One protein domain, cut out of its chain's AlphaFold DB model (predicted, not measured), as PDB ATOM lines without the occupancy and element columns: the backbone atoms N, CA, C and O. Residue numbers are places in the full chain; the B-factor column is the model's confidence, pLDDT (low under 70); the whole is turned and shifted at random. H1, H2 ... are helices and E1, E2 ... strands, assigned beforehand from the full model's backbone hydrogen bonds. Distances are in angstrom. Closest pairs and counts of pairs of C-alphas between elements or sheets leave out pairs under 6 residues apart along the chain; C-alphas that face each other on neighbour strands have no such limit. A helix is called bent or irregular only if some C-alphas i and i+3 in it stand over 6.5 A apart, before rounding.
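What this domain is: This is residues 122 to 145, 170 to 261 and 308 to 379 of the 430 residues of the protein "Glyco_hydro_3_C domain-containing protein" of Actinobacteria bacterium (UniProt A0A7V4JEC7). A twisted sheet of six strands forms the core, with helices over both faces: H3 and H4 lie side by side over one face, and H2 lies over the other. H5 packs on H2 and grazes the sheet, and H1 packs on H5; the long loop of residues 187 to 210 reaches away from the sheet between E2 and H2. The printed part has 188 residues, with five named helices and six named strands in the order H1 E1 E2 H2 E3 H3 E4 H4 E5 E6 H5. The sheet is mixed, with the order E1 E6 E5 E4 E2 E3, and the class is mixed, helices and strands, though under half of the residues are in named elements. The whole is compact, with a radius of gyration of the C-alphas of 15.3 A, and spans 45 by 37 by 28 A.

How they stand to each other: H1, residues 122 to 134, is not on the sheet; with residues 127 to 132 alone it touches H5, residues 361 to 369, at a steep tilt of 49 degrees, the closest C-alphas being those of Val 132 and Ala 364, 4.9 A apart. E1, residues 136 to 140, is an edge strand, antiparallel to E6, residues 350 to 353, with N 138 and O 351 2.8 A apart. E2, residues 182 to 186, is parallel to the other edge strand E3, residues 225 to 229, with N 185 and O 227 2.8 A apart. H2, residues 211 to 222, is on the sheet at a height of 9.2 A, over E2, and runs along the strands, at 5 degrees to E2 on the local plane. H2 touches H5 at a steep tilt of 57 degrees, with the C-alphas of Pro 211 and Gly 362 closest at 4.1 A; H5 only grazes the sheet, with residues 365 to 369. E2, H2 and E3 form a strand-helix-strand unit, two parallel neighbour strands with a helix between, with a right-handed crossover. H3, residues 234 to 242, is on the opposite face from H2, over E2 at a height of 9.0 A. E4, residues 246 to 252, is parallel to E2, with N 248 and O 184 2.8 A apart; E3, H3 and E4 form a split unit, with E2 between its strands, also right-handed. H4, residues 313 to 325, is on the same face as H3, at a height of 9.7 A over the sheet; the arrangement is one of three layers, helices on both faces of a sheet, with H3 and H4 on one face and H2 on the other. H3 and H4 touch at a shallow tilt of 30 degrees, with the C-alphas of Ala 238 and Val 322 closest at 4.7 A. E5, residues 329 to 334, is parallel to E4, with N 332 and O 249 2.7 A apart, and to E6, with N 333 and O 352 2.8 A apart. In H1, H3, H4 and H5 every O i to N i+4 pair is within hydrogen-bond range; in H2, only just irregular with C-alphas 218 and 221 6.8 A apart, 6 of 8 are.

Where its parts are: H1 begins with C-alpha 122 at (-23.362, -50.349, 11.199) and is 18.1 A long. H2 is 17.6 A, H4 18.5 A, and the longest strand by residues, E4, 19.8 A. E4 begins with C-alpha 246 at (5.824, -34.713, 15.354). H5 ends with C-alpha 369 at (-2.512, -41.810, 17.740).

The domain as a whole: The two C-alphas farthest apart, those of Ala 145 and Ser 200, are 47.4 A apart. Residues 146 to 169 and 262 to 307 are not printed; the gaps between C-alphas are 7.5 A and 15.8 A. The links from E2 to H2 and from E5 to E6 are long. The mean pLDDT of the printed part is 95.4, and only residue 145 is under 70.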
ATOM      1  N   GLU A 122     -23.740 -49.213  10.369       95.19
ATOM      2  CA  GLU A 122     -23.362 -50.349  11.199       95.19
ATOM      3  C   GLU A 122     -22.099 -51.025  10.654       95.19
ATOM      4  O   GLU A 122     -21.157 -51.264  11.407       95.19
ATOM      5  N   HIS A 123     -22.021 -51.252   9.338       95.25
ATOM      6  CA  HIS A 123     -20.832 -51.814   8.690       95.25
ATOM      7  C   HIS A 123     -19.614 -50.900   8.822       95.25
ATOM      8  O   HIS A 123     -18.522 -51.376   9.128       95.25
ATOM      9  N   ARG A 124     -19.789 -49.587   8.641       95.69
ATOM     10  CA  ARG A 124     -18.715 -48.603   8.850       95.69
ATOM     11  C   ARG A 124     -18.245 -48.588  10.299       95.69
ATOM     12  O   ARG A 124     -17.047 -48.621  10.561       95.69
ATOM     13  N   THR A 125     -19.183 -48.604  11.242       97.06
ATOM     14  CA  THR A 125     -18.865 -48.653  12.674       97.06
ATOM     15  C   THR A 125     -18.070 -49.911  13.014       97.06
ATOM     16  O   THR A 125     -17.026 -49.813  13.659       97.06
ATOM     17  N   LEU A 126     -18.507 -51.071  12.517       97.50
ATOM     18  CA  LEU A 126     -17.817 -52.341  12.720       97.50
ATOM     19  C   LEU A 126     -16.429 -52.354  12.067       97.50
ATOM     20  O   LEU A 126     -15.476 -52.807  12.692       97.50
ATOM     21  N   ALA A 127     -16.290 -51.822  10.849       97.44
ATOM     22  CA  ALA A 127     -15.005 -51.727  10.160       97.44
ATOM     23  C   ALA A 127     -14.001 -50.875  10.955       97.44
ATOM     24  O   ALA A 127     -12.869 -51.303  11.181       97.44
ATOM     25  N   ARG A 128     -14.428 -49.707  11.457       98.25
ATOM     26  CA  ARG A 128     -13.589 -48.853  12.311       98.25
ATOM     27  C   ARG A 128     -13.253 -49.530  13.635       98.25
ATOM     28  O   ARG A 128     -12.117 -49.453  14.088       98.25
ATOM     29  N   GLU A 129     -14.221 -50.193  14.267       98.31
ATOM     30  CA  GLU A 129     -13.999 -50.915  15.519       98.31
ATOM     31  C   GLU A 129     -12.990 -52.056  15.349       98.31
ATOM     32  O   GLU A 129     -12.081 -52.188  16.173       98.31
ATOM     33  N   ALA A 130     -13.125 -52.846  14.283       98.31
ATOM     34  CA  ALA A 130     -12.206 -53.925  13.949       98.31
ATOM     35  C   ALA A 130     -10.785 -53.387  13.726       98.31
ATOM     36  O   ALA A 130      -9.849 -53.900  14.337       98.31
ATOM     37  N   ALA A 131     -10.638 -52.307  12.951       98.44
ATOM     38  CA  ALA A 131      -9.353 -51.649  12.726       98.44
ATOM     39  C   ALA A 131      -8.733 -51.103  14.027       98.44
ATOM     40  O   ALA A 131      -7.566 -51.346  14.314       98.44
ATOM     41  N   VAL A 132      -9.511 -50.424  14.881       98.56
ATOM     42  CA  VAL A 132      -9.018 -49.923  16.180       98.56
ATOM     43  C   VAL A 132      -8.528 -51.066  17.070       98.56
ATOM     44  O   VAL A 132      -7.489 -50.946  17.720       98.56
ATOM     45  N   LYS A 133      -9.280 -52.169  17.131       98.38
ATOM     46  CA  LYS A 133      -8.952 -53.315  17.988       98.38
ATOM     47  C   LYS A 133      -7.773 -54.134  17.462       98.38
ATOM     48  O   LYS A 133      -7.128 -54.797  18.273       98.38
ATOM     49  N   SER A 134      -7.500 -54.098  16.156       98.38
ATOM     50  CA  SER A 134      -6.403 -54.843  15.534       98.38
ATOM     51  C   SER A 134      -5.057 -54.120  15.616       98.38
ATOM     52  O   SER A 134      -4.036 -54.802  15.688       98.38
ATOM     53  N   ILE A 135      -5.033 -52.779  15.660       98.81
ATOM     54  CA  ILE A 135      -3.783 -52.002  15.738       98.81
ATOM     55  C   ILE A 135      -2.938 -52.450  16.938       98.81
ATOM     56  O   ILE A 135      -3.383 -52.417  18.093       98.81
ATOM     57  N   VAL A 136      -1.688 -52.833  16.661       98.88
ATOM     58  CA  VAL A 136      -0.725 -53.280  17.675       98.88
ATOM     59  C   VAL A 136       0.321 -52.199  17.899       98.88
ATOM     60  O   VAL A 136       1.076 -51.865  16.991       98.88
ATOM     61  N   LEU A 137       0.407 -51.678  19.122       98.81
ATOM     62  CA  LEU A 137       1.490 -50.785  19.530       98.81
ATOM     63  C   LEU A 137       2.709 -51.626  19.934       98.81
ATOM     64  O   LEU A 137       2.646 -52.359  20.919       98.81
ATOM     65  N   LEU A 138       3.807 -51.531  19.188       98.69
ATOM     66  CA  LEU A 138       5.021 -52.320  19.427       98.69
ATOM     67  C   LEU A 138       6.038 -51.595  20.309       98.69
ATOM     68  O   LEU A 138       6.708 -52.203  21.139       98.69
ATOM     69  N   ARG A 139       6.160 -50.280  20.138       98.31
ATOM     70  CA  ARG A 139       7.145 -49.457  20.841       98.31
ATOM     71  C   ARG A 139       6.523 -48.115  21.190       98.31
ATOM     72  O   ARG A 139       5.748 -47.588  20.394       98.31
ATOM     73  N   ASN A 140       6.832 -47.597  22.375       97.62
ATOM     74  CA  ASN A 140       6.409 -46.269  22.814       97.62
ATOM     75  C   ASN A 140       7.341 -45.752  23.919       97.62
ATOM     76  O   ASN A 140       7.038 -45.847  25.109       97.62
ATOM     77  N   GLU A 141       8.502 -45.266  23.507       95.56
ATOM     78  CA  GLU A 141       9.558 -44.797  24.388       95.56
ATOM     79  C   GLU A 141       9.343 -43.352  24.842       95.56
ATOM     80  O   GLU A 141       8.721 -42.548  24.132       95.56
ATOM     81  N   PRO A 142       9.897 -42.988  26.010       92.06
ATOM     82  CA  PRO A 142       9.922 -41.613  26.456       92.06
ATOM     83  C   PRO A 142      10.720 -40.701  25.519       92.06
ATOM     84  O   PRO A 142      11.856 -41.003  25.160       92.06
ATOM     85  N   VAL A 143      10.154 -39.540  25.187       89.88
ATOM     86  CA  VAL A 143      10.832 -38.480  24.427       89.88
ATOM     87  C   VAL A 143      10.930 -37.198  25.258       89.88
ATOM     88  O   VAL A 143      10.080 -36.966  26.129       89.88
ATOM     89  N   PRO A 144      11.931 -36.332  25.005       77.31
ATOM     90  CA  PRO A 144      11.967 -35.003  25.601       77.31
ATOM     91  C   PRO A 144      10.680 -34.219  25.307       77.31
ATOM     92  O   PRO A 144      10.080 -34.343  24.230       77.31
ATOM     93  N   ALA A 145      10.250 -33.407  26.274       65.44
ATOM     94  CA  ALA A 145       9.120 -32.507  26.081       65.44
ATOM     95  C   ALA A 145       9.406 -31.529  24.920       65.44
ATOM     96  O   ALA A 145      10.556 -31.108  24.764       65.44
ATOM     97  N   ARG A 170       8.319 -38.454  28.801       85.50
ATOM     98  CA  ARG A 170       7.034 -39.170  28.727       85.50
ATOM     99  C   ARG A 170       6.950 -39.945  27.419       85.50
ATOM    100  O   ARG A 170       7.508 -39.449  26.435       85.50
ATOM    101  N   PRO A 171       6.267 -41.107  27.385       93.12
ATOM    102  CA  PRO A 171       6.032 -41.839  26.141       93.12
ATOM    103  C   PRO A 171       5.498 -40.915  25.042       93.12
ATOM    104  O   PRO A 171       4.681 -40.036  25.332       93.12
ATOM    105  N   LEU A 172       5.974 -41.080  23.803       94.94
ATOM    106  CA  LEU A 172       5.575 -40.205  22.693       94.94
ATOM    107  C   LEU A 172       4.065 -40.261  22.420       94.94
ATOM    108  O   LEU A 172       3.457 -39.221  22.166       94.94
ATOM    109  N   LEU A 173       3.473 -41.456  22.460       96.44
ATOM    110  CA  LEU A 173       2.046 -41.668  22.238       96.44
ATOM    111  C   LEU A 173       1.267 -41.804  23.560       96.44
ATOM    112  O   LEU A 173       1.763 -42.447  24.494       96.44
ATOM    113  N   PRO A 174       0.023 -41.292  23.626       96.62
ATOM    114  CA  PRO A 174      -0.692 -40.586  22.556       96.62
ATOM    115  C   PRO A 174      -0.176 -39.154  22.329       96.62
ATOM    116  O   PRO A 174       0.269 -38.484  23.260       96.62
ATOM    117  N   LEU A 175      -0.279 -38.670  21.089       94.19
ATOM    118  CA  LEU A 175      -0.007 -37.274  20.745       94.19
ATOM    119  C   LEU A 175      -1.113 -36.362  21.296       94.19
ATOM    120  O   LEU A 175      -2.293 -36.713  21.250       94.19
ATOM    121  N   ASP A 176      -0.749 -35.166  21.768       89.75
ATOM    122  CA  ASP A 176      -1.720 -34.171  22.239       89.75
ATOM    123  C   ASP A 176      -2.080 -33.183  21.110       89.75
ATOM    124  O   ASP A 176      -1.263 -32.308  20.785       89.75
ATOM    125  N   PRO A 177      -3.301 -33.257  20.543       86.81
ATOM    126  CA  PRO A 177      -3.716 -32.385  19.444       86.81
ATOM    127  C   PRO A 177      -3.733 -30.900  19.833       86.81
ATOM    128  O   PRO A 177      -3.625 -30.040  18.970       86.81
ATOM    129  N   ARG A 178      -3.807 -30.560  21.129       85.56
ATOM    130  CA  ARG A 178      -3.786 -29.158  21.592       85.56
ATOM    131  C   ARG A 178      -2.413 -28.512  21.425       85.56
ATOM    132  O   ARG A 178      -2.317 -27.285  21.321       85.56
ATOM    133  N   THR A 179      -1.368 -29.337  21.429       83.75
ATOM    134  CA  THR A 179       0.035 -28.913  21.334       83.75
ATOM    135  C   THR A 179       0.592 -28.989  19.916       83.75
ATOM    136  O   THR A 179       1.597 -28.345  19.638       83.75
ATOM    137  N   LEU A 180      -0.073 -29.723  19.020       90.25
ATOM    138  CA  LEU A 180       0.334 -29.877  17.627       90.25
ATOM    139  C   LEU A 180      -0.166 -28.703  16.779       90.25
ATOM    140  O   LEU A 180      -1.368 -28.435  16.701       90.25
ATOM    141  N   ARG A 181       0.755 -28.011  16.116       94.06
ATOM    142  CA  ARG A 181       0.472 -27.002  15.087       94.06
ATOM    143  C   ARG A 181       0.825 -27.516  13.697       94.06
ATOM    144  O   ARG A 181       0.086 -27.215  12.769       94.06
ATOM    145  N   HIS A 182       1.863 -28.333  13.581       96.44
ATOM    146  CA  HIS A 182       2.347 -28.962  12.365       96.44
ATOM    147  C   HIS A 182       2.609 -30.448  12.619       96.44
ATOM    148  O   HIS A 182       3.478 -30.824  13.411       96.44
ATOM    149  N   LEU A 183       1.870 -31.300  11.911       98.00
ATOM    150  CA  LEU A 183       2.137 -32.733  11.845       98.00
ATOM    151  C   LEU A 183       2.672 -33.065  10.454       98.00
ATOM    152  O   LEU A 183       1.988 -32.809   9.466       98.00
ATOM    153  N   ALA A 184       3.860 -33.658  10.380       98.62
ATOM    154  CA  ALA A 184       4.371 -34.231   9.143       98.62
ATOM    155  C   ALA A 184       3.843 -35.660   8.973       98.62
ATOM    156  O   ALA A 184       3.968 -36.479   9.882       98.62
ATOM    157  N   VAL A 185       3.275 -35.968   7.812       98.81
ATOM    158  CA  VAL A 185       2.850 -37.314   7.421       98.81
ATOM    159  C   VAL A 185       3.668 -37.714   6.204       98.81
ATOM    160  O   VAL A 185       3.570 -37.072   5.161       98.81
ATOM    161  N   ILE A 186       4.515 -38.727   6.355       98.88
ATOM    162  CA  ILE A 186       5.541 -39.061   5.366       98.88
ATOM    163  C   ILE A 186       5.413 -40.521   4.947       98.88
ATOM    164  O   ILE A 186       5.248 -41.392   5.797       98.88
ATOM    165  N   GLY A 187       5.542 -40.792   3.653       98.44
ATOM    166  CA  GLY A 187       5.748 -42.136   3.119       98.44
ATOM    167  C   GLY A 187       4.751 -42.527   2.037       98.44
ATOM    168  O   GLY A 187       3.615 -42.055   1.993       98.44
ATOM    169  N   ARG A 188       5.182 -43.445   1.168       97.00
ATOM    170  CA  ARG A 188       4.465 -43.863  -0.046       97.00
ATOM    171  C   ARG A 188       3.028 -44.313   0.220       97.00
ATOM    172  O   ARG A 188       2.155 -44.091  -0.612       97.00
ATOM    173  N   LEU A 189       2.782 -44.948   1.365       98.00
ATOM    174  CA  LEU A 189       1.476 -45.499   1.732       98.00
ATOM    175  C   LEU A 189       0.597 -44.522   2.532       98.00
ATOM    176  O   LEU A 189      -0.533 -44.863   2.880       98.00
ATOM    177  N   ALA A 190       1.074 -43.306   2.815       98.38
ATOM    178  CA  ALA A 190       0.342 -42.336   3.626       98.38
ATOM    179  C   ALA A 190      -0.979 -41.881   2.986       98.38
ATOM    180  O   ALA A 190      -1.965 -41.701   3.703       98.38
ATOM    181  N   ASP A 191      -1.015 -41.732   1.658       98.00
ATOM    182  CA  ASP A 191      -2.202 -41.293   0.907       98.00
ATOM    183  C   ASP A 191      -2.639 -42.281  -0.183       98.00
ATOM    184  O   ASP A 191      -3.222 -41.911  -1.201       98.00
ATOM    185  N   VAL A 192      -2.361 -43.570   0.029       95.38
ATOM    186  CA  VAL A 192      -2.747 -44.642  -0.895       95.38
ATOM    187  C   VAL A 192      -3.831 -45.514  -0.258       95.38
ATOM    188  O   VAL A 192      -3.650 -45.992   0.864       95.38
ATOM    189  N   PRO A 193      -4.956 -45.773  -0.954       95.44
ATOM    190  CA  PRO A 193      -5.920 -46.796  -0.560       95.44
ATOM    191  C   PRO A 193      -5.284 -48.191  -0.591       95.44
ATOM    192  O   PRO A 193      -5.248 -48.846  -1.629       95.44
ATOM    193  N   ASN A 194      -4.767 -48.640   0.549       95.06
ATOM    194  CA  ASN A 194      -4.114 -49.937   0.675       95.06
ATOM    195  C   ASN A 194      -4.950 -50.874   1.558       95.06
ATOM    196  O   ASN A 194      -4.982 -50.745   2.784       95.06
ATOM    197  N   LEU A 195      -5.653 -51.797   0.900       92.88
ATOM    198  CA  LEU A 195      -6.486 -52.828   1.526       92.88
ATOM    199  C   LEU A 195      -5.803 -54.205   1.534       92.88
ATOM    200  O   LEU A 195      -6.437 -55.189   1.909       92.88
ATOM    201  N   GLY A 196      -4.526 -54.258   1.149       90.25
ATOM    202  CA  GLY A 196      -3.771 -55.490   0.996       90.25
ATOM    203  C   GLY A 196      -3.914 -56.077  -0.395       90.25
ATOM    204  O   GLY A 196      -3.638 -55.408  -1.388       90.25
ATOM    205  N   ASP A 197      -4.319 -57.338  -0.443       83.88
ATOM    206  CA  ASP A 197      -4.281 -58.172  -1.636       83.88
ATOM    207  C   ASP A 197      -5.259 -57.718  -2.740       83.88
ATOM    208  O   ASP A 197      -6.349 -57.193  -2.494       83.88
ATOM    209  N   HIS A 198      -4.845 -57.932  -3.988       85.25
ATOM    210  CA  HIS A 198      -5.639 -57.699  -5.196       85.25
ATOM    211  C   HIS A 198      -6.134 -59.007  -5.843       85.25
ATOM    212  O   HIS A 198      -6.764 -58.957  -6.896       85.25
ATOM    213  N   GLY A 199      -5.864 -60.164  -5.234       78.75
ATOM    214  CA  GLY A 199      -6.358 -61.475  -5.641       78.75
ATOM    215  C   GLY A 199      -7.796 -61.785  -5.217       78.75
ATOM    216  O   GLY A 199      -8.663 -60.916  -5.149       78.75
ATOM    217  N   SER A 200      -8.065 -63.058  -4.928       80.81
ATOM    218  CA  SER A 200      -9.394 -63.569  -4.571       80.81
ATOM    219  C   SER A 200      -9.972 -62.964  -3.287       80.81
ATOM    220  O   SER A 200     -11.193 -62.939  -3.114       80.81
ATOM    221  N   SER A 201      -9.108 -62.441  -2.414       83.19
ATOM    222  CA  SER A 201      -9.485 -61.765  -1.170       83.19
ATOM    223  C   SER A 201      -9.778 -60.263  -1.331       83.19
ATOM    224  O   SER A 201     -10.216 -59.617  -0.375       83.19
ATOM    225  N   GLN A 202      -9.592 -59.704  -2.534       84.75
ATOM    226  CA  GLN A 202      -9.821 -58.288  -2.806       84.75
ATOM    227  C   GLN A 202     -11.282 -57.890  -2.572       84.75
ATOM    228  O   GLN A 202     -12.225 -58.530  -3.042       84.75
ATOM    229  N   VAL A 203     -11.465 -56.747  -1.913       85.31
ATOM    230  CA  VAL A 203     -12.764 -56.090  -1.746       85.31
ATOM    231  C   VAL A 203     -12.728 -54.668  -2.298       85.31
ATOM    232  O   VAL A 203     -11.725 -53.967  -2.185       85.31
ATOM    233  N   THR A 204     -13.846 -54.215  -2.865       86.06
ATOM    234  CA  THR A 204     -14.014 -52.855  -3.406       86.06
ATOM    235  C   THR A 204     -15.078 -52.091  -2.609       86.06
ATOM    236  O   THR A 204     -16.246 -52.072  -3.012       86.06
ATOM    237  N   PRO A 205     -14.725 -51.503  -1.451       88.69
ATOM    238  CA  PRO A 205     -15.648 -50.666  -0.689       88.69
ATOM    239  C   PRO A 205     -15.957 -49.358  -1.444       88.69
ATOM    240  O   PRO A 205     -15.185 -48.955  -2.316       88.69
ATOM    241  N   PRO A 206     -17.050 -48.646  -1.100       89.06
ATOM    242  CA  PRO A 206     -17.413 -47.389  -1.767       89.06
ATOM    243  C   PRO A 206     -16.382 -46.268  -1.569       89.06
ATOM    244  O   PRO A 206     -16.347 -45.320  -2.349       89.06
ATOM    245  N   TYR A 207     -15.557 -46.354  -0.525       92.38
ATOM    246  CA  TYR A 207     -14.433 -45.461  -0.273       92.38
ATOM    247  C   TYR A 207     -13.398 -46.158   0.615       92.38
ATOM    248  O   TYR A 207     -13.671 -47.201   1.207       92.38
ATOM    249  N   VAL A 208     -12.220 -45.548   0.738       96.19
ATOM    250  CA  VAL A 208     -11.188 -45.917   1.711       96.19
ATOM    251  C   VAL A 208     -10.624 -44.636   2.307       96.19
ATOM    252  O   VAL A 208     -10.239 -43.729   1.574       96.19
ATOM    253  N   VAL A 209     -10.568 -44.559   3.633       98.50
ATOM    254  CA  VAL A 209      -9.935 -43.448   4.345       98.50
ATOM    255  C   VAL A 209      -8.457 -43.775   4.540       98.50
ATOM    256  O   VAL A 209      -8.115 -44.641   5.349       98.50
ATOM    257  N   THR A 210      -7.590 -43.080   3.801       98.75
ATOM    258  CA  THR A 210      -6.127 -43.205   3.911       98.75
ATOM    259  C   THR A 210      -5.631 -42.710   5.277       98.75
ATOM    260  O   THR A 210      -6.328 -41.925   5.936       98.75
ATOM    261  N   PRO A 211      -4.433 -43.127   5.734       98.75
ATOM    262  CA  PRO A 211      -3.796 -42.552   6.919       98.75
ATOM    263  C   PRO A 211      -3.789 -41.017   6.913       98.75
ATOM    264  O   PRO A 211      -4.222 -40.399   7.887       98.75
ATOM    265  N   LEU A 212      -3.386 -40.398   5.798       98.81
ATOM    266  CA  LEU A 212      -3.375 -38.947   5.631       98.81
ATOM    267  C   LEU A 212      -4.780 -38.348   5.767       98.81
ATOM    268  O   LEU A 212      -4.964 -37.395   6.527       98.81
ATOM    269  N   ALA A 213      -5.777 -38.913   5.080       98.75
ATOM    270  CA  ALA A 213      -7.153 -38.426   5.139       98.75
ATOM    271  C   ALA A 213      -7.734 -38.499   6.563       98.75
ATOM    272  O   ALA A 213      -8.350 -37.541   7.030       98.75
ATOM    273  N   GLY A 214      -7.496 -39.600   7.284       98.44
ATOM    274  CA  GLY A 214      -7.971 -39.773   8.659       98.44
ATOM    275  C   GLY A 214      -7.316 -38.816   9.661       98.44
ATOM    276  O   GLY A 214      -7.989 -38.290  10.556       98.44
ATOM    277  N   LEU A 215      -6.017 -38.546   9.485       98.56
ATOM    278  CA  LEU A 215      -5.275 -37.559  10.272       98.56
ATOM    279  C   LEU A 215      -5.773 -36.135  10.001       98.56
ATOM    280  O   LEU A 215      -6.078 -35.418  10.955       98.56
ATOM    281  N   ARG A 216      -5.942 -35.751   8.730       98.38
ATOM    282  CA  ARG A 216      -6.501 -34.447   8.333       98.38
ATOM    283  C   ARG A 216      -7.892 -34.216   8.906       98.38
ATOM    284  O   ARG A 216      -8.102 -33.231   9.609       98.38
ATOM    285  N   ALA A 217      -8.799 -35.176   8.716       97.25
ATOM    286  CA  ALA A 217     -10.166 -35.112   9.236       97.25
ATOM    287  C   ALA A 217     -10.217 -34.949  10.765       97.25
ATOM    288  O   ALA A 217     -11.161 -34.378  11.308       97.25
ATOM    289  N   THR A 218      -9.196 -35.443  11.470       95.75
ATOM    290  CA  THR A 218      -9.075 -35.328  12.923       95.75
ATOM    291  C   THR A 218      -8.462 -34.007  13.379       95.75
ATOM    292  O   THR A 218      -8.865 -33.507  14.427       95.75
ATOM    293  N   LEU A 219      -7.490 -33.465  12.646       96.06
ATOM    294  CA  LEU A 219      -6.609 -32.396  13.118       96.06
ATOM    295  C   LEU A 219      -6.920 -31.015  12.535       96.06
ATOM    296  O   LEU A 219      -6.905 -30.026  13.269       96.06
ATOM    297  N   GLU A 220      -7.233 -30.933  11.243       94.06
ATOM    298  CA  GLU A 220      -7.474 -29.657  10.559       94.06
ATOM    299  C   GLU A 220      -8.659 -28.868  11.152       94.06
ATOM    300  O   GLU A 220      -8.522 -27.652  11.316       94.06
ATOM    301  N   PRO A 221      -9.770 -29.498  11.609       93.56
ATOM    302  CA  PRO A 221     -10.841 -28.782  12.312       93.56
ATOM    303  C   PRO A 221     -10.399 -28.095  13.616       93.56
ATOM    304  O   PRO A 221     -11.104 -27.224  14.124       93.56
ATOM    305  N   HIS A 222      -9.250 -28.484  14.171       88.94
ATOM    306  CA  HIS A 222      -8.672 -27.910  15.387       88.94
ATOM    307  C   HIS A 222      -7.495 -26.959  15.105       88.94
ATOM    308  O   HIS A 222      -6.857 -26.485  16.045       88.94
ATOM    309  N   GLY A 223      -7.231 -26.637  13.832       91.44
ATOM    310  CA  GLY A 223      -6.218 -25.661  13.423       91.44
ATOM    311  C   GLY A 223      -4.790 -26.204  13.336       91.44
ATOM    312  O   GLY A 223      -3.856 -25.415  13.207       91.44
ATOM    313  N   THR A 224      -4.599 -27.524  13.405       94.94
ATOM    314  CA  THR A 224      -3.306 -28.158  13.119       94.94
ATOM    315  C   THR A 224      -3.137 -28.321  11.607       94.94
ATOM    316  O   THR A 224      -4.013 -28.854  10.929       94.94
ATOM    317  N   VAL A 225      -1.992 -27.898  11.082       97.38
ATOM    318  CA  VAL A 225      -1.593 -28.070   9.684       97.38
ATOM    319  C   VAL A 225      -0.981 -29.460   9.501       97.38
ATOM    320  O   VAL A 225       0.013 -29.800  10.145       97.38
ATOM    321  N   VAL A 226      -1.559 -30.268   8.613       98.06
ATOM    322  CA  VAL A 226      -1.031 -31.595   8.263       98.06
ATOM    323  C   VAL A 226      -0.233 -31.496   6.962       98.06
ATOM    324  O   VAL A 226      -0.795 -31.380   5.870       98.06
ATOM    325  N   LEU A 227       1.090 -31.529   7.093       98.06
ATOM    326  CA  LEU A 227       2.048 -31.517   5.990       98.06
ATOM    327  C   LEU A 227       2.229 -32.944   5.465       98.06
ATOM    328  O   LEU A 227       2.273 -33.883   6.254       98.06
ATOM    329  N   HIS A 228       2.345 -33.111   4.148       98.56
ATOM    330  CA  HIS A 228       2.479 -34.426   3.522       98.56
ATOM    331  C   HIS A 228       3.668 -34.478   2.565       98.56
ATOM    332  O   HIS A 228       3.837 -33.561   1.761       98.56
ATOM    333  N   ASP A 229       4.430 -35.570   2.627       98.56
ATOM    334  CA  ASP A 229       5.451 -35.943   1.647       98.56
ATOM    335  C   ASP A 229       5.346 -37.444   1.342       98.56
ATOM    336  O   ASP A 229       5.158 -38.250   2.249       98.56
ATOM    337  N   ASP A 230       5.478 -37.846   0.082       97.56
ATOM    338  CA  ASP A 230       5.425 -39.265  -0.298       97.56
ATOM    339  C   ASP A 230       6.720 -40.031   0.030       97.56
ATOM    340  O   ASP A 230       6.750 -41.257  -0.057       97.56
ATOM    341  N   GLY A 231       7.784 -39.329   0.438       97.19
ATOM    342  CA  GLY A 231       9.067 -39.929   0.795       97.19
ATOM    343  C   GLY A 231       9.920 -40.350  -0.404       97.19
ATOM    344  O   GLY A 231      10.945 -40.995  -0.209       97.19
ATOM    345  N   SER A 232       9.534 -39.977  -1.631       96.75
ATOM    346  CA  SER A 232      10.316 -40.250  -2.851       96.75
ATOM    347  C   SER A 232      11.684 -39.558  -2.870       96.75
ATOM    348  O   SER A 232      12.593 -39.999  -3.570       96.75
ATOM    349  N   ASP A 233      11.824 -38.476  -2.102       97.81
ATOM    350  CA  ASP A 233      13.067 -37.745  -1.877       97.81
ATOM    351  C   ASP A 233      13.346 -37.703  -0.362       97.81
ATOM    352  O   ASP A 233      12.700 -36.932   0.363       97.81
ATOM    353  N   PRO A 234      14.288 -38.526   0.137       96.88
ATOM    354  CA  PRO A 234      14.581 -38.606   1.563       96.88
ATOM    355  C   PRO A 234      15.070 -37.290   2.186       96.88
ATOM    356  O   PRO A 234      14.804 -37.042   3.363       96.88
ATOM    357  N   ASP A 235      15.742 -36.421   1.425       97.00
ATOM    358  CA  ASP A 235      16.267 -35.149   1.939       97.00
ATOM    359  C   ASP A 235      15.156 -34.096   2.060       97.00
ATOM    360  O   ASP A 235      15.079 -33.355   3.052       97.00
ATOM    361  N   ARG A 236      14.231 -34.071   1.091       97.81
ATOM    362  CA  ARG A 236      13.016 -33.247   1.168       97.81
ATOM    363  C   ARG A 236      12.127 -33.686   2.330       97.81
ATOM    364  O   ARG A 236      11.694 -32.843   3.119       97.81
ATOM    365  N   ALA A 237      11.921 -34.994   2.481       98.38
ATOM    366  CA  ALA A 237      11.150 -35.566   3.578       98.38
ATOM    367  C   ALA A 237      11.775 -35.247   4.948       98.38
ATOM    368  O   ALA A 237      11.068 -34.819   5.860       98.38
ATOM    369  N   ALA A 238      13.100 -35.364   5.087       98.19
ATOM    370  CA  ALA A 238      13.814 -34.983   6.306       98.19
ATOM    371  C   ALA A 238      13.683 -33.481   6.624       98.19
ATOM    372  O   ALA A 238      13.486 -33.102   7.779       98.19
ATOM    373  N   THR A 239      13.721 -32.617   5.604       98.00
ATOM    374  CA  THR A 239      13.507 -31.168   5.770       98.00
ATOM    375  C   THR A 239      12.094 -30.864   6.278       98.00
ATOM    376  O   THR A 239      11.925 -30.078   7.212       98.00
ATOM    377  N   LEU A 240      11.078 -31.515   5.707       97.62
ATOM    378  CA  LEU A 240       9.687 -31.388   6.149       97.62
ATOM    379  C   LEU A 240       9.496 -31.933   7.575       97.62
ATOM    380  O   LEU A 240       8.814 -31.305   8.384       97.62
ATOM    381  N   ALA A 241      10.150 -33.049   7.909       97.75
ATOM    382  CA  ALA A 241      10.152 -33.628   9.249       97.75
ATOM    383  C   ALA A 241      10.749 -32.677  10.297       97.75
ATOM    384  O   ALA A 241      10.167 -32.517  11.369       97.75
ATOM    385  N   ALA A 242      11.867 -32.011   9.993       96.69
ATOM    386  CA  ALA A 242      12.515 -31.064  10.904       96.69
ATOM    387  C   ALA A 242      11.631 -29.847  11.248       96.69
ATOM    388  O   ALA A 242      11.783 -29.256  12.315       96.69
ATOM    389  N   GLY A 243      10.707 -29.472  10.355       93.81
ATOM    390  CA  GLY A 243       9.786 -28.347  10.546       93.81
ATOM    391  C   GLY A 243       8.499 -28.667  11.319       93.81
ATOM    392  O   GLY A 243       7.708 -27.756  11.552       93.81
ATOM    393  N   ALA A 244       8.260 -29.927  11.698       95.06
ATOM    394  CA  ALA A 244       7.036 -30.368  12.373       95.06
ATOM    395  C   ALA A 244       7.266 -30.709  13.857       95.06
ATOM    396  O   ALA A 244       8.360 -31.112  14.251       95.06
ATOM    397  N   GLU A 245       6.236 -30.620  14.711       94.38
ATOM    398  CA  GLU A 245       6.396 -30.993  16.132       94.38
ATOM    399  C   GLU A 245       6.302 -32.510  16.379       94.38
ATOM    400  O   GLU A 245       6.664 -33.002  17.454       94.38
ATOM    401  N   ALA A 246       5.800 -33.258  15.399       96.38
ATOM    402  CA  ALA A 246       5.824 -34.713  15.354       96.38
ATOM    403  C   ALA A 246       5.754 -35.196  13.901       96.38
ATOM    404  O   ALA A 246       5.273 -34.478  13.016       96.38
ATOM    405  N   VAL A 247       6.188 -36.435  13.677       98.62
ATOM    406  CA  VAL A 247       6.127 -37.093  12.368       98.62
ATOM    407  C   VAL A 247       5.374 -38.413  12.482       98.62
ATOM    408  O   VAL A 247       5.616 -39.188  13.406       98.62
ATOM    409  N   VAL A 248       4.485 -38.681  11.530       98.88
ATOM    410  CA  VAL A 248       3.871 -39.990  11.294       98.88
ATOM    411  C   VAL A 248       4.394 -40.521   9.965       98.88
ATOM    412  O   VAL A 248       4.021 -40.043   8.899       98.88
ATOM    413  N   MET A 249       5.274 -41.506  10.045       98.62
ATOM    414  CA  MET A 249       5.830 -42.235   8.912       98.62
ATOM    415  C   MET A 249       4.941 -43.435   8.590       98.62
ATOM    416  O   MET A 249       4.732 -44.265   9.470       98.62
ATOM    417  N   VAL A 250       4.439 -43.560   7.364       98.81
ATOM    418  CA  VAL A 250       3.665 -44.723   6.909       98.81
ATOM    419  C   VAL A 250       4.514 -45.536   5.937       98.81
ATOM    420  O   VAL A 250       4.774 -45.097   4.818       98.81
ATOM    421  N   ALA A 251       4.933 -46.719   6.379       98.31
ATOM    422  CA  ALA A 251       5.827 -47.617   5.652       98.31
ATOM    423  C   ALA A 251       5.227 -49.025   5.560       98.31
ATOM    424  O   ALA A 251       4.333 -49.379   6.337       98.31
ATOM    425  N   GLY A 252       5.719 -49.840   4.630       97.31
ATOM    426  CA  GLY A 252       5.300 -51.233   4.501       97.31
ATOM    427  C   GLY A 252       5.013 -51.658   3.069       97.31
ATOM    428  O   GLY A 252       5.682 -51.245   2.128       97.31
ATOM    429  N   TYR A 253       4.013 -52.513   2.915       96.25
ATOM    430  CA  TYR A 253       3.799 -53.297   1.706       96.25
ATOM    431  C   TYR A 253       2.431 -53.032   1.089       96.25
ATOM    432  O   TYR A 253       1.446 -52.798   1.796       96.25
ATOM    433  N   ASP A 254       2.357 -53.107  -0.236       93.38
ATOM    434  CA  ASP A 254       1.096 -53.195  -0.974       93.38
ATOM    435  C   ASP A 254       0.975 -54.534  -1.720       93.38
ATOM    436  O   ASP A 254       1.832 -55.410  -1.594       93.38
ATOM    437  N   TYR A 255      -0.094 -54.695  -2.501       89.94
ATOM    438  CA  TYR A 255      -0.381 -55.912  -3.267       89.94
ATOM    439  C   TYR A 255       0.763 -56.389  -4.184       89.94
ATOM    440  O   TYR A 255       0.751 -57.529  -4.645       89.94
ATOM    441  N   ARG A 256       1.726 -55.519  -4.527       87.88
ATOM    442  CA  ARG A 256       2.895 -55.876  -5.348       87.88
ATOM    443  C   ARG A 256       3.988 -56.567  -4.546       87.88
ATOM    444  O   ARG A 256       4.797 -57.273  -5.146       87.88
ATOM    445  N   ASP A 257       4.018 -56.326  -3.242       90.62
ATOM    446  CA  ASP A 257       5.014 -56.846  -2.312       90.62
ATOM    447  C   ASP A 257       4.540 -58.156  -1.679       90.62
ATOM    448  O   ASP A 257       5.313 -59.104  -1.562       90.62
ATOM    449  N   GLU A 258       3.266 -58.199  -1.284       87.31
ATOM    450  CA  GLU A 258       2.608 -59.371  -0.713       87.31
ATOM    451  C   GLU A 258       1.156 -59.461  -1.206       87.31
ATOM    452  O   GLU A 258       0.466 -58.452  -1.332       87.31
ATOM    453  N   GLY A 259       0.690 -60.666  -1.539       82.31
ATOM    454  CA  GLY A 259      -0.639 -60.883  -2.119       82.31
ATOM    455  C   GLY A 259      -0.717 -62.181  -2.913       82.31
ATOM    456  O   GLY A 259       0.229 -62.967  -2.924       82.31
ATOM    457  N   GLU A 260      -1.819 -62.419  -3.609       76.31
ATOM    458  CA  GLU A 260      -1.924 -63.570  -4.498       76.31
ATOM    459  C   GLU A 260      -1.153 -63.322  -5.794       76.31
ATOM    460  O   GLU A 260      -1.491 -62.452  -6.598       76.31
ATOM    461  N   TYR A 261      -0.140 -64.151  -6.036       70.19
ATOM    462  CA  TYR A 261       0.553 -64.197  -7.314       70.19
ATOM    463  C   TYR A 261       0.330 -65.542  -7.987       70.19
ATOM    464  O   TYR A 261       0.905 -66.560  -7.615       70.19
ATOM    465  N   SER A 308      11.946 -60.678   0.879       92.69
ATOM    466  CA  SER A 308      12.615 -60.254   2.107       92.69
ATOM    467  C   SER A 308      11.577 -60.042   3.202       92.69
ATOM    468  O   SER A 308      10.434 -59.686   2.926       92.69
ATOM    469  N   LEU A 309      11.983 -60.243   4.455       95.88
ATOM    470  CA  LEU A 309      11.158 -59.937   5.626       95.88
ATOM    471  C   LEU A 309      11.430 -58.538   6.196       95.88
ATOM    472  O   LEU A 309      10.741 -58.128   7.128       95.88
ATOM    473  N   THR A 310      12.416 -57.815   5.662       97.94
ATOM    474  CA  THR A 310      12.689 -56.399   5.963       97.94
ATOM    475  C   THR A 310      11.918 -55.493   5.014       97.94
ATOM    476  O   THR A 310      11.557 -55.926   3.918       97.94
ATOM    477  N   LEU A 311      11.738 -54.225   5.395       98.06
ATOM    478  CA  LEU A 311      11.218 -53.219   4.469       98.06
ATOM    479  C   LEU A 311      12.150 -53.059   3.258       98.06
ATOM    480  O   LEU A 311      13.307 -53.499   3.271       98.06
ATOM    481  N   HIS A 312      11.643 -52.404   2.211       97.19
ATOM    482  CA  HIS A 312      12.481 -51.985   1.090       97.19
ATOM    483  C   HIS A 312      13.640 -51.115   1.598       97.19
ATOM    484  O   HIS A 312      13.399 -50.247   2.440       97.19
ATOM    485  N   PRO A 313      14.878 -51.298   1.096       97.31
ATOM    486  CA  PRO A 313      16.041 -50.539   1.566       97.31
ATOM    487  C   PRO A 313      15.834 -49.019   1.555       97.31
ATOM    488  O   PRO A 313      16.241 -48.335   2.490       97.31
ATOM    489  N   ASP A 314      15.139 -48.506   0.540       96.94
ATOM    490  CA  ASP A 314      14.838 -47.080   0.396       96.94
ATOM    491  C   ASP A 314      13.878 -46.579   1.495       96.94
ATOM    492  O   ASP A 314      14.006 -45.452   1.972       96.94
ATOM    493  N   GLU A 315      12.944 -47.425   1.956       97.50
ATOM    494  CA  GLU A 315      12.059 -47.109   3.086       97.50
ATOM    495  C   GLU A 315      12.821 -47.146   4.424       97.50
ATOM    496  O   GLU A 315      12.559 -46.311   5.291       97.50
ATOM    497  N   GLU A 316      13.794 -48.049   4.598       98.44
ATOM    498  CA  GLU A 316      14.655 -48.060   5.794       98.44
ATOM    499  C   GLU A 316      15.586 -46.834   5.857       98.44
ATOM    500  O   GLU A 316      15.728 -46.239   6.931       98.44
ATOM    501  N   ASP A 317      16.158 -46.399   4.723       98.31
ATOM    502  CA  ASP A 317      16.941 -45.151   4.637       98.31
ATOM    503  C   ASP A 317      16.073 -43.928   4.965       98.31
ATOM    504  O   ASP A 317      16.463 -43.073   5.767       98.31
ATOM    505  N   LEU A 318      14.852 -43.874   4.419       98.69
ATOM    506  CA  LEU A 318      13.894 -42.813   4.721       98.69
ATOM    507  C   LEU A 318      13.570 -42.753   6.224       98.69
ATOM    508  O   LEU A 318      13.596 -41.664   6.805       98.69
ATOM    509  N   ILE A 319      13.316 -43.900   6.872       98.69
ATOM    510  CA  ILE A 319      13.099 -43.969   8.329       98.69
ATOM    511  C   ILE A 319      14.304 -43.397   9.074       98.69
ATOM    512  O   ILE A 319      14.121 -42.570   9.969       98.69
ATOM    513  N   ALA A 320      15.522 -43.798   8.705       98.44
ATOM    514  CA  ALA A 320      16.733 -43.336   9.371       98.44
ATOM    515  C   ALA A 320      16.914 -41.812   9.258       98.44
ATOM    516  O   ALA A 320      17.172 -41.149  10.268       98.44
ATOM    517  N   ARG A 321      16.725 -41.229   8.065       98.44
ATOM    518  CA  ARG A 321      16.866 -39.776   7.850       98.44
ATOM    519  C   ARG A 321      15.795 -38.967   8.565       98.44
ATOM    520  O   ARG A 321      16.109 -37.964   9.206       98.44
ATOM    521  N   VAL A 322      14.541 -39.406   8.494       98.56
ATOM    522  CA  VAL A 322      13.425 -38.727   9.165       98.56
ATOM    523  C   VAL A 322      13.577 -38.800  10.683       98.56
ATOM    524  O   VAL A 322      13.413 -37.784  11.358       98.56
ATOM    525  N   ALA A 323      13.959 -39.958  11.230       97.69
ATOM    526  CA  ALA A 323      14.201 -40.116  12.662       97.69
ATOM    527  C   ALA A 323      15.364 -39.241  13.159       97.69
ATOM    528  O   ALA A 323      15.279 -38.662  14.243       97.69
ATOM    529  N   ALA A 324      16.425 -39.097  12.357       97.50
ATOM    530  CA  ALA A 324      17.542 -38.203  12.663       97.50
ATOM    531  C   ALA A 324      17.134 -36.717  12.628       97.50
ATOM    532  O   ALA A 324      17.599 -35.933  13.454       97.50
ATOM    533  N   ALA A 325      16.257 -36.333  11.696       97.75
ATOM    534  CA  ALA A 325      15.747 -34.970  11.570       97.75
ATOM    535  C   ALA A 325      14.708 -34.611  12.646       97.75
ATOM    536  O   ALA A 325      14.635 -33.454  13.068       97.75
ATOM    537  N   ASN A 326      13.909 -35.581  13.104       96.75
ATOM    538  CA  ASN A 326      12.887 -35.367  14.119       96.75
ATOM    539  C   ASN A 326      12.805 -36.538  15.123       96.75
ATOM    540  O   ASN A 326      12.288 -37.610  14.791       96.75
ATOM    541  N   PRO A 327      13.204 -36.336  16.395       94.75
ATOM    542  CA  PRO A 327      13.177 -37.391  17.410       94.75
ATOM    543  C   PRO A 327      11.758 -37.773  17.861       94.75
ATOM    544  O   PRO A 327      11.594 -38.723  18.622       94.75
ATOM    545  N   ARG A 328      10.718 -37.049  17.427       96.56
ATOM    546  CA  ARG A 328       9.300 -37.329  17.706       96.56
ATOM    547  C   ARG A 328       8.635 -38.024  16.513       96.56
ATOM    548  O   ARG A 328       7.539 -37.652  16.092       96.56
ATOM    549  N   THR A 329       9.314 -39.039  15.983       98.25
ATOM    550  CA  THR A 329       8.862 -39.835  14.835       98.25
ATOM    551  C   THR A 329       8.115 -41.094  15.281       98.25
ATOM    552  O   THR A 329       8.609 -41.882  16.087       98.25
ATOM    553  N   VAL A 330       6.919 -41.296  14.736       98.81
ATOM    554  CA  VAL A 330       6.106 -42.508  14.882       98.81
ATOM    555  C   VAL A 330       6.132 -43.264  13.557       98.81
ATOM    556  O   VAL A 330       5.771 -42.686  12.537       98.81
ATOM    557  N   VAL A 331       6.501 -44.546  13.563       98.94
ATOM    558  CA  VAL A 331       6.403 -45.413  12.375       98.94
ATOM    559  C   VAL A 331       5.128 -46.254  12.434       98.94
ATOM    560  O   VAL A 331       4.858 -46.942  13.419       98.94
ATOM    561  N   VAL A 332       4.345 -46.193  11.364       98.94
ATOM    562  CA  VAL A 332       3.083 -46.896  11.133       98.94
ATOM    563  C   VAL A 332       3.309 -47.913  10.025       98.94
ATOM    564  O   VAL A 332       3.518 -47.540   8.873       98.94
ATOM    565  N   LEU A 333       3.269 -49.197  10.370       98.81
ATOM    566  CA  LEU A 333       3.497 -50.290   9.433       98.81
ATOM    567  C   LEU A 333       2.185 -50.806   8.845       98.81
ATOM    568  O   LEU A 333       1.326 -51.301   9.580       98.81
ATOM    569  N   MET A 334       2.058 -50.748   7.522       98.38
ATOM    570  CA  MET A 334       1.002 -51.422   6.764       98.38
ATOM    571  C   MET A 334       1.560 -52.711   6.161       98.38
ATOM    572  O   MET A 334       2.429 -52.666   5.298       98.38
ATOM    573  N   CYS A 335       1.112 -53.861   6.654       97.19
ATOM    574  CA  CYS A 335       1.617 -55.170   6.234       97.19
ATOM    575  C   CYS A 335       0.631 -56.286   6.603       97.19
ATOM    576  O   CYS A 335      -0.189 -56.125   7.508       97.19
ATOM    577  N   GLY A 336       0.722 -57.428   5.931       94.56
ATOM    578  CA  GLY A 336      -0.078 -58.623   6.186       94.56
ATOM    579  C   GLY A 336       0.549 -59.590   7.193       94.56
ATOM    580  O   GLY A 336      -0.138 -60.474   7.702       94.56
ATOM    581  N   SER A 337       1.842 -59.446   7.503       95.00
ATOM    582  CA  SER A 337       2.581 -60.372   8.373       95.00
ATOM    583  C   SER A 337       3.797 -59.709   9.044       95.00
ATOM    584  O   SER A 337       3.959 -58.492   9.017       95.00
ATOM    585  N   ALA A 338       4.652 -60.501   9.696       96.62
ATOM    586  CA  ALA A 338       5.828 -60.027  10.421       96.62
ATOM    587  C   ALA A 338       6.790 -59.230   9.522       96.62
ATOM    588  O   ALA A 338       7.077 -59.640   8.396       96.62
ATOM    589  N   VAL A 339       7.330 -58.127  10.043       98.38
ATOM    590  CA  VAL A 339       8.387 -57.325   9.409       98.38
ATOM    591  C   VAL A 339       9.573 -57.279  10.359       98.38
ATOM    592  O   VAL A 339       9.401 -56.922  11.523       98.38
ATOM    593  N   ILE A 340      10.758 -57.660   9.894       98.44
ATOM    594  CA  ILE A 340      12.001 -57.573  10.663       98.44
ATOM    595  C   ILE A 340      12.465 -56.115  10.653       98.44
ATOM    596  O   ILE A 340      12.522 -55.487   9.602       98.44
ATOM    597  N   MET A 341      12.773 -55.577  11.837       98.50
ATOM    598  CA  MET A 341      13.003 -54.138  12.048       98.50
ATOM    599  C   MET A 341      14.345 -53.845  12.734       98.50
ATOM    600  O   MET A 341      14.525 -52.772  13.313       98.50
ATOM    601  N   GLU A 342      15.272 -54.808  12.776       97.88
ATOM    602  CA  GLU A 342      16.496 -54.681  13.581       97.88
ATOM    603  C   GLU A 342      17.365 -53.483  13.170       97.88
ATOM    604  O   GLU A 342      17.947 -52.835  14.044       97.88
ATOM    605  N   SER A 343      17.378 -53.133  11.880       97.75
ATOM    606  CA  SER A 343      18.149 -52.021  11.315       97.75
ATOM    607  C   SER A 343      17.677 -50.636  11.774       97.75
ATOM    608  O   SER A 343      18.496 -49.722  11.832       97.75
ATOM    609  N   TRP A 344      16.402 -50.461  12.153       98.31
ATOM    610  CA  TRP A 344      15.838 -49.122  12.391       98.31
ATOM    611  C   TRP A 344      14.944 -48.977  13.631       98.31
ATOM    612  O   TRP A 344      14.763 -47.855  14.105       98.31
ATOM    613  N   ARG A 345      14.404 -50.053  14.231       98.06
ATOM    614  CA  ARG A 345      13.421 -49.933  15.340       98.06
ATOM    615  C   ARG A 345      13.927 -49.157  16.557       98.06
ATOM    616  O   ARG A 345      13.137 -48.625  17.331       98.06
ATOM    617  N   HIS A 346      15.242 -49.132  16.752       97.69
ATOM    618  CA  HIS A 346      15.897 -48.443  17.858       97.69
ATOM    619  C   HIS A 346      16.027 -46.929  17.622       97.69
ATOM    620  O   HIS A 346      16.169 -46.187  18.593       97.69
ATOM    621  N   LEU A 347      15.929 -46.472  16.367       98.00
ATOM    622  CA  LEU A 347      16.043 -45.065  15.967       98.00
ATOM    623  C   LEU A 347      14.778 -44.257  16.271       98.00
ATOM    624  O   LEU A 347      14.845 -43.040  16.422       98.00
ATOM    625  N   VAL A 348      13.624 -44.922  16.365       98.38
ATOM    626  CA  VAL A 348      12.323 -44.267  16.544       98.38
ATOM    627  C   VAL A 348      11.727 -44.568  17.919       98.38
ATOM    628  O   VAL A 348      11.845 -45.690  18.419       98.38
ATOM    629  N   PRO A 349      11.066 -43.595  18.567       97.69
ATOM    630  CA  PRO A 349      10.428 -43.809  19.862       97.69
ATOM    631  C   PRO A 349       9.121 -44.600  19.778       97.69
ATOM    632  O   PRO A 349       8.752 -45.225  20.767       97.69
ATOM    633  N   ALA A 350       8.400 -44.597  18.653       98.62
ATOM    634  CA  ALA A 350       7.113 -45.279  18.565       98.62
ATOM    635  C   ALA A 350       6.921 -46.048  17.257       98.62
ATOM    636  O   ALA A 350       7.245 -45.552  16.179       98.62
ATOM    637  N   ILE A 351       6.368 -47.256  17.376       98.88
ATOM    638  CA  ILE A 351       6.091 -48.162  16.256       98.88
ATOM    639  C   ILE A 351       4.723 -48.793  16.478       98.88
ATOM    640  O   ILE A 351       4.457 -49.325  17.560       98.88
ATOM    641  N   LEU A 352       3.878 -48.776  15.453       98.50
ATOM    642  CA  LEU A 352       2.587 -49.449  15.454       98.50
ATOM    643  C   LEU A 352       2.358 -50.212  14.149       98.50
ATOM    644  O   LEU A 352       2.763 -49.756  13.085       98.50
ATOM    645  N   ILE A 353       1.700 -51.367  14.234       98.81
ATOM    646  CA  ILE A 353       1.218 -52.108  13.066       98.81
ATOM    647  C   ILE A 353      -0.248 -51.749  12.845       98.81
ATOM    648  O   ILE A 353      -1.082 -51.959  13.729       98.81
ATOM    649  N   LEU A 354      -0.542 -51.210  11.664       98.50
ATOM    650  CA  LEU A 354      -1.882 -50.872  11.187       98.50
ATOM    651  C   LEU A 354      -2.542 -52.024  10.414       98.50
ATOM    652  O   LEU A 354      -3.761 -52.031  10.260       98.50
ATOM    653  N   TRP A 355      -1.752 -53.007   9.976       98.25
ATOM    654  CA  TRP A 355      -2.179 -54.091   9.090       98.25
ATOM    655  C   TRP A 355      -2.709 -53.552   7.751       98.25
ATOM    656  O   TRP A 355      -2.290 -52.485   7.298       98.25
ATOM    657  N   TYR A 356      -3.654 -54.274   7.148       97.38
ATOM    658  CA  TYR A 356      -4.568 -53.768   6.130       97.38
ATOM    659  C   TYR A 356      -5.911 -53.431   6.785       97.38
ATOM    660  O   TYR A 356      -6.733 -54.316   7.031       97.38
ATOM    661  N   PRO A 357      -6.144 -52.160   7.145       96.00
ATOM    662  CA  PRO A 357      -7.144 -51.794   8.148       96.00
ATOM    663  C   PRO A 357      -8.572 -51.623   7.598       96.00
ATOM    664  O   PRO A 357      -9.454 -51.138   8.306       96.00
ATOM    665  N   GLY A 358      -8.825 -51.983   6.337       95.81
ATOM    666  CA  GLY A 358     -10.130 -51.785   5.705       95.81
ATOM    667  C   GLY A 358     -10.473 -50.310   5.437       95.81
ATOM    668  O   GLY A 358      -9.653 -49.406   5.597       95.81
ATOM    669  N   MET A 359     -11.723 -50.055   5.034       96.19
ATOM    670  CA  MET A 359     -12.168 -48.734   4.554       96.19
ATOM    671  C   MET A 359     -12.121 -47.602   5.595       96.19
ATOM    672  O   MET A 359     -12.059 -46.436   5.220       96.19
ATOM    673  N   GLU A 360     -12.128 -47.926   6.890       98.25
ATOM    674  CA  GLU A 360     -12.111 -46.956   8.000       98.25
ATOM    675  C   GLU A 360     -10.732 -46.827   8.674       98.25
ATOM    676  O   GLU A 360     -10.597 -46.206   9.732       98.25
ATOM    677  N   GLY A 361      -9.695 -47.418   8.078       98.19
ATOM    678  CA  GLY A 361      -8.386 -47.542   8.705       98.19
ATOM    679  C   GLY A 361      -7.715 -46.231   9.090       98.19
ATOM    680  O   GLY A 361      -7.166 -46.131  10.185       98.19
ATOM    681  N   GLY A 362      -7.808 -45.196   8.252       98.69
ATOM    682  CA  GLY A 362      -7.266 -43.877   8.579       98.69
ATOM    683  C   GLY A 362      -7.923 -43.240   9.808       98.69
ATOM    684  O   GLY A 362      -7.236 -42.645  10.641       98.69
ATOM    685  N   HIS A 363      -9.239 -43.402   9.982       98.75
ATOM    686  CA  HIS A 363      -9.926 -42.927  11.186       98.75
ATOM    687  C   HIS A 363      -9.511 -43.719  12.430       98.75
ATOM    688  O   HIS A 363      -9.297 -43.131  13.491       98.75
ATOM    689  N   ALA A 364      -9.372 -45.041  12.301       98.75
ATOM    690  CA  ALA A 364      -8.905 -45.901  13.383       98.75
ATOM    691  C   ALA A 364      -7.471 -45.555  13.820       98.75
ATOM    692  O   ALA A 364      -7.195 -45.466  15.017       98.75
ATOM    693  N   LEU A 365      -6.578 -45.290  12.861       98.81
ATOM    694  CA  LEU A 365      -5.217 -44.832  13.128       98.81
ATOM    695  C   LEU A 365      -5.220 -43.526  13.932       98.81
ATOM    696  O   LEU A 365      -4.544 -43.434  14.956       98.81
ATOM    697  N   ALA A 366      -6.009 -42.534  13.508       98.50
ATOM    698  CA  ALA A 366      -6.127 -41.267  14.222       98.50
ATOM    699  C   ALA A 366      -6.680 -41.455  15.650       98.50
ATOM    700  O   ALA A 366      -6.169 -40.851  16.596       98.50
ATOM    701  N   ASP A 367      -7.674 -42.329  15.844       98.44
ATOM    702  CA  ASP A 367      -8.216 -42.625  17.176       98.44
ATOM    703  C   ASP A 367      -7.153 -43.151  18.146       98.44
ATOM    704  O   ASP A 367      -7.148 -42.765  19.319       98.44
ATOM    705  N   ILE A 368      -6.256 -44.014  17.660       98.62
ATOM    706  CA  ILE A 368      -5.142 -44.541  18.448       98.62
ATOM    707  C   ILE A 368      -4.091 -43.458  18.684       98.62
ATOM    708  O   ILE A 368      -3.737 -43.214  19.838       98.62
ATOM    709  N   LEU A 369      -3.610 -42.781  17.637       98.38
ATOM    710  CA  LEU A 369      -2.512 -41.810  17.740       98.38
ATOM    711  C   LEU A 369      -2.812 -40.671  18.720       98.38
ATOM    712  O   LEU A 369      -1.914 -40.254  19.446       98.38
ATOM    713  N   PHE A 370      -4.065 -40.217  18.792       96.88
ATOM    714  CA  PHE A 370      -4.487 -39.130  19.685       96.88
ATOM    715  C   PHE A 370      -5.175 -39.615  20.967       96.88
ATOM    716  O   PHE A 370      -5.782 -38.823  21.686       96.88
ATOM    717  N   GLY A 371      -5.123 -40.917  21.263       96.19
ATOM    718  CA  GLY A 371      -5.619 -41.464  22.528       96.19
ATOM    719  C   GLY A 371      -7.135 -41.410  22.716       96.19
ATOM    720  O   GLY A 371      -7.609 -41.622  23.831       96.19
ATOM    721  N   ARG A 372      -7.917 -41.179  21.650       96.12
ATOM    722  CA  ARG A 372      -9.388 -41.313  21.686       96.12
ATOM    723  C   ARG A 372      -9.794 -42.756  21.970       96.12
ATOM    724  O   ARG A 372     -10.827 -43.009  22.587       96.12
ATOM    725  N   ARG A 373      -8.967 -43.707  21.528       97.19
ATOM    726  CA  ARG A 373      -9.046 -45.132  21.853       97.19
ATOM    727  C   ARG A 373      -7.671 -45.624  22.297       97.19
ATOM    728  O   ARG A 373      -6.642 -45.109  21.868       97.19
ATOM    729  N   LYS A 374      -7.654 -46.624  23.179       96.81
ATOM    730  CA  LYS A 374      -6.415 -47.279  23.617       96.81
ATOM    731  C   LYS A 374      -6.067 -48.411  22.648       96.81
ATOM    732  O   LYS A 374      -6.986 -49.132  22.256       96.81
ATOM    733  N   PRO A 375      -4.783 -48.616  22.308       97.69
ATOM    734  CA  PRO A 375      -4.383 -49.788  21.548       97.69
ATOM    735  C   PRO A 375      -4.572 -51.039  22.409       97.69
ATOM    736  O   PRO A 375      -4.139 -51.096  23.567       97.69
ATOM    737  N   THR A 376      -5.265 -52.022  21.838       98.12
ATOM    738  CA  THR A 376      -5.564 -53.317  22.470       98.12
ATOM    739  C   THR A 376      -5.093 -54.502  21.640       98.12
ATOM    740  O   THR A 376      -5.165 -55.629  22.125       98.12
ATOM    741  N   GLY A 377      -4.623 -54.264  20.412       98.38
ATOM    742  CA  GLY A 377      -4.136 -55.313  19.531       98.38
ATOM    743  C   GLY A 377      -2.974 -56.083  20.154       98.38
ATOM    744  O   GLY A 377      -2.195 -55.557  20.962       98.38
ATOM    745  N   ARG A 378      -2.886 -57.357  19.782       98.62
ATOM    746  CA  ARG A 378      -1.827 -58.289  20.167       98.62
ATOM    747  C   ARG A 378      -1.360 -59.013  18.916       98.62
ATOM    748  O   ARG A 378      -2.189 -59.362  18.080       98.62
ATOM    749  N   LEU A 379      -0.054 -59.216  18.785       98.69
ATOM    750  CA  LEU A 379       0.516 -59.879  17.621       98.69
ATOM    751  C   LEU A 379      -0.015 -61.320  17.495       98.69
ATOM    752  O   LEU A 379       0.180 -62.111  18.419       98.69
TER     753      LEU A 379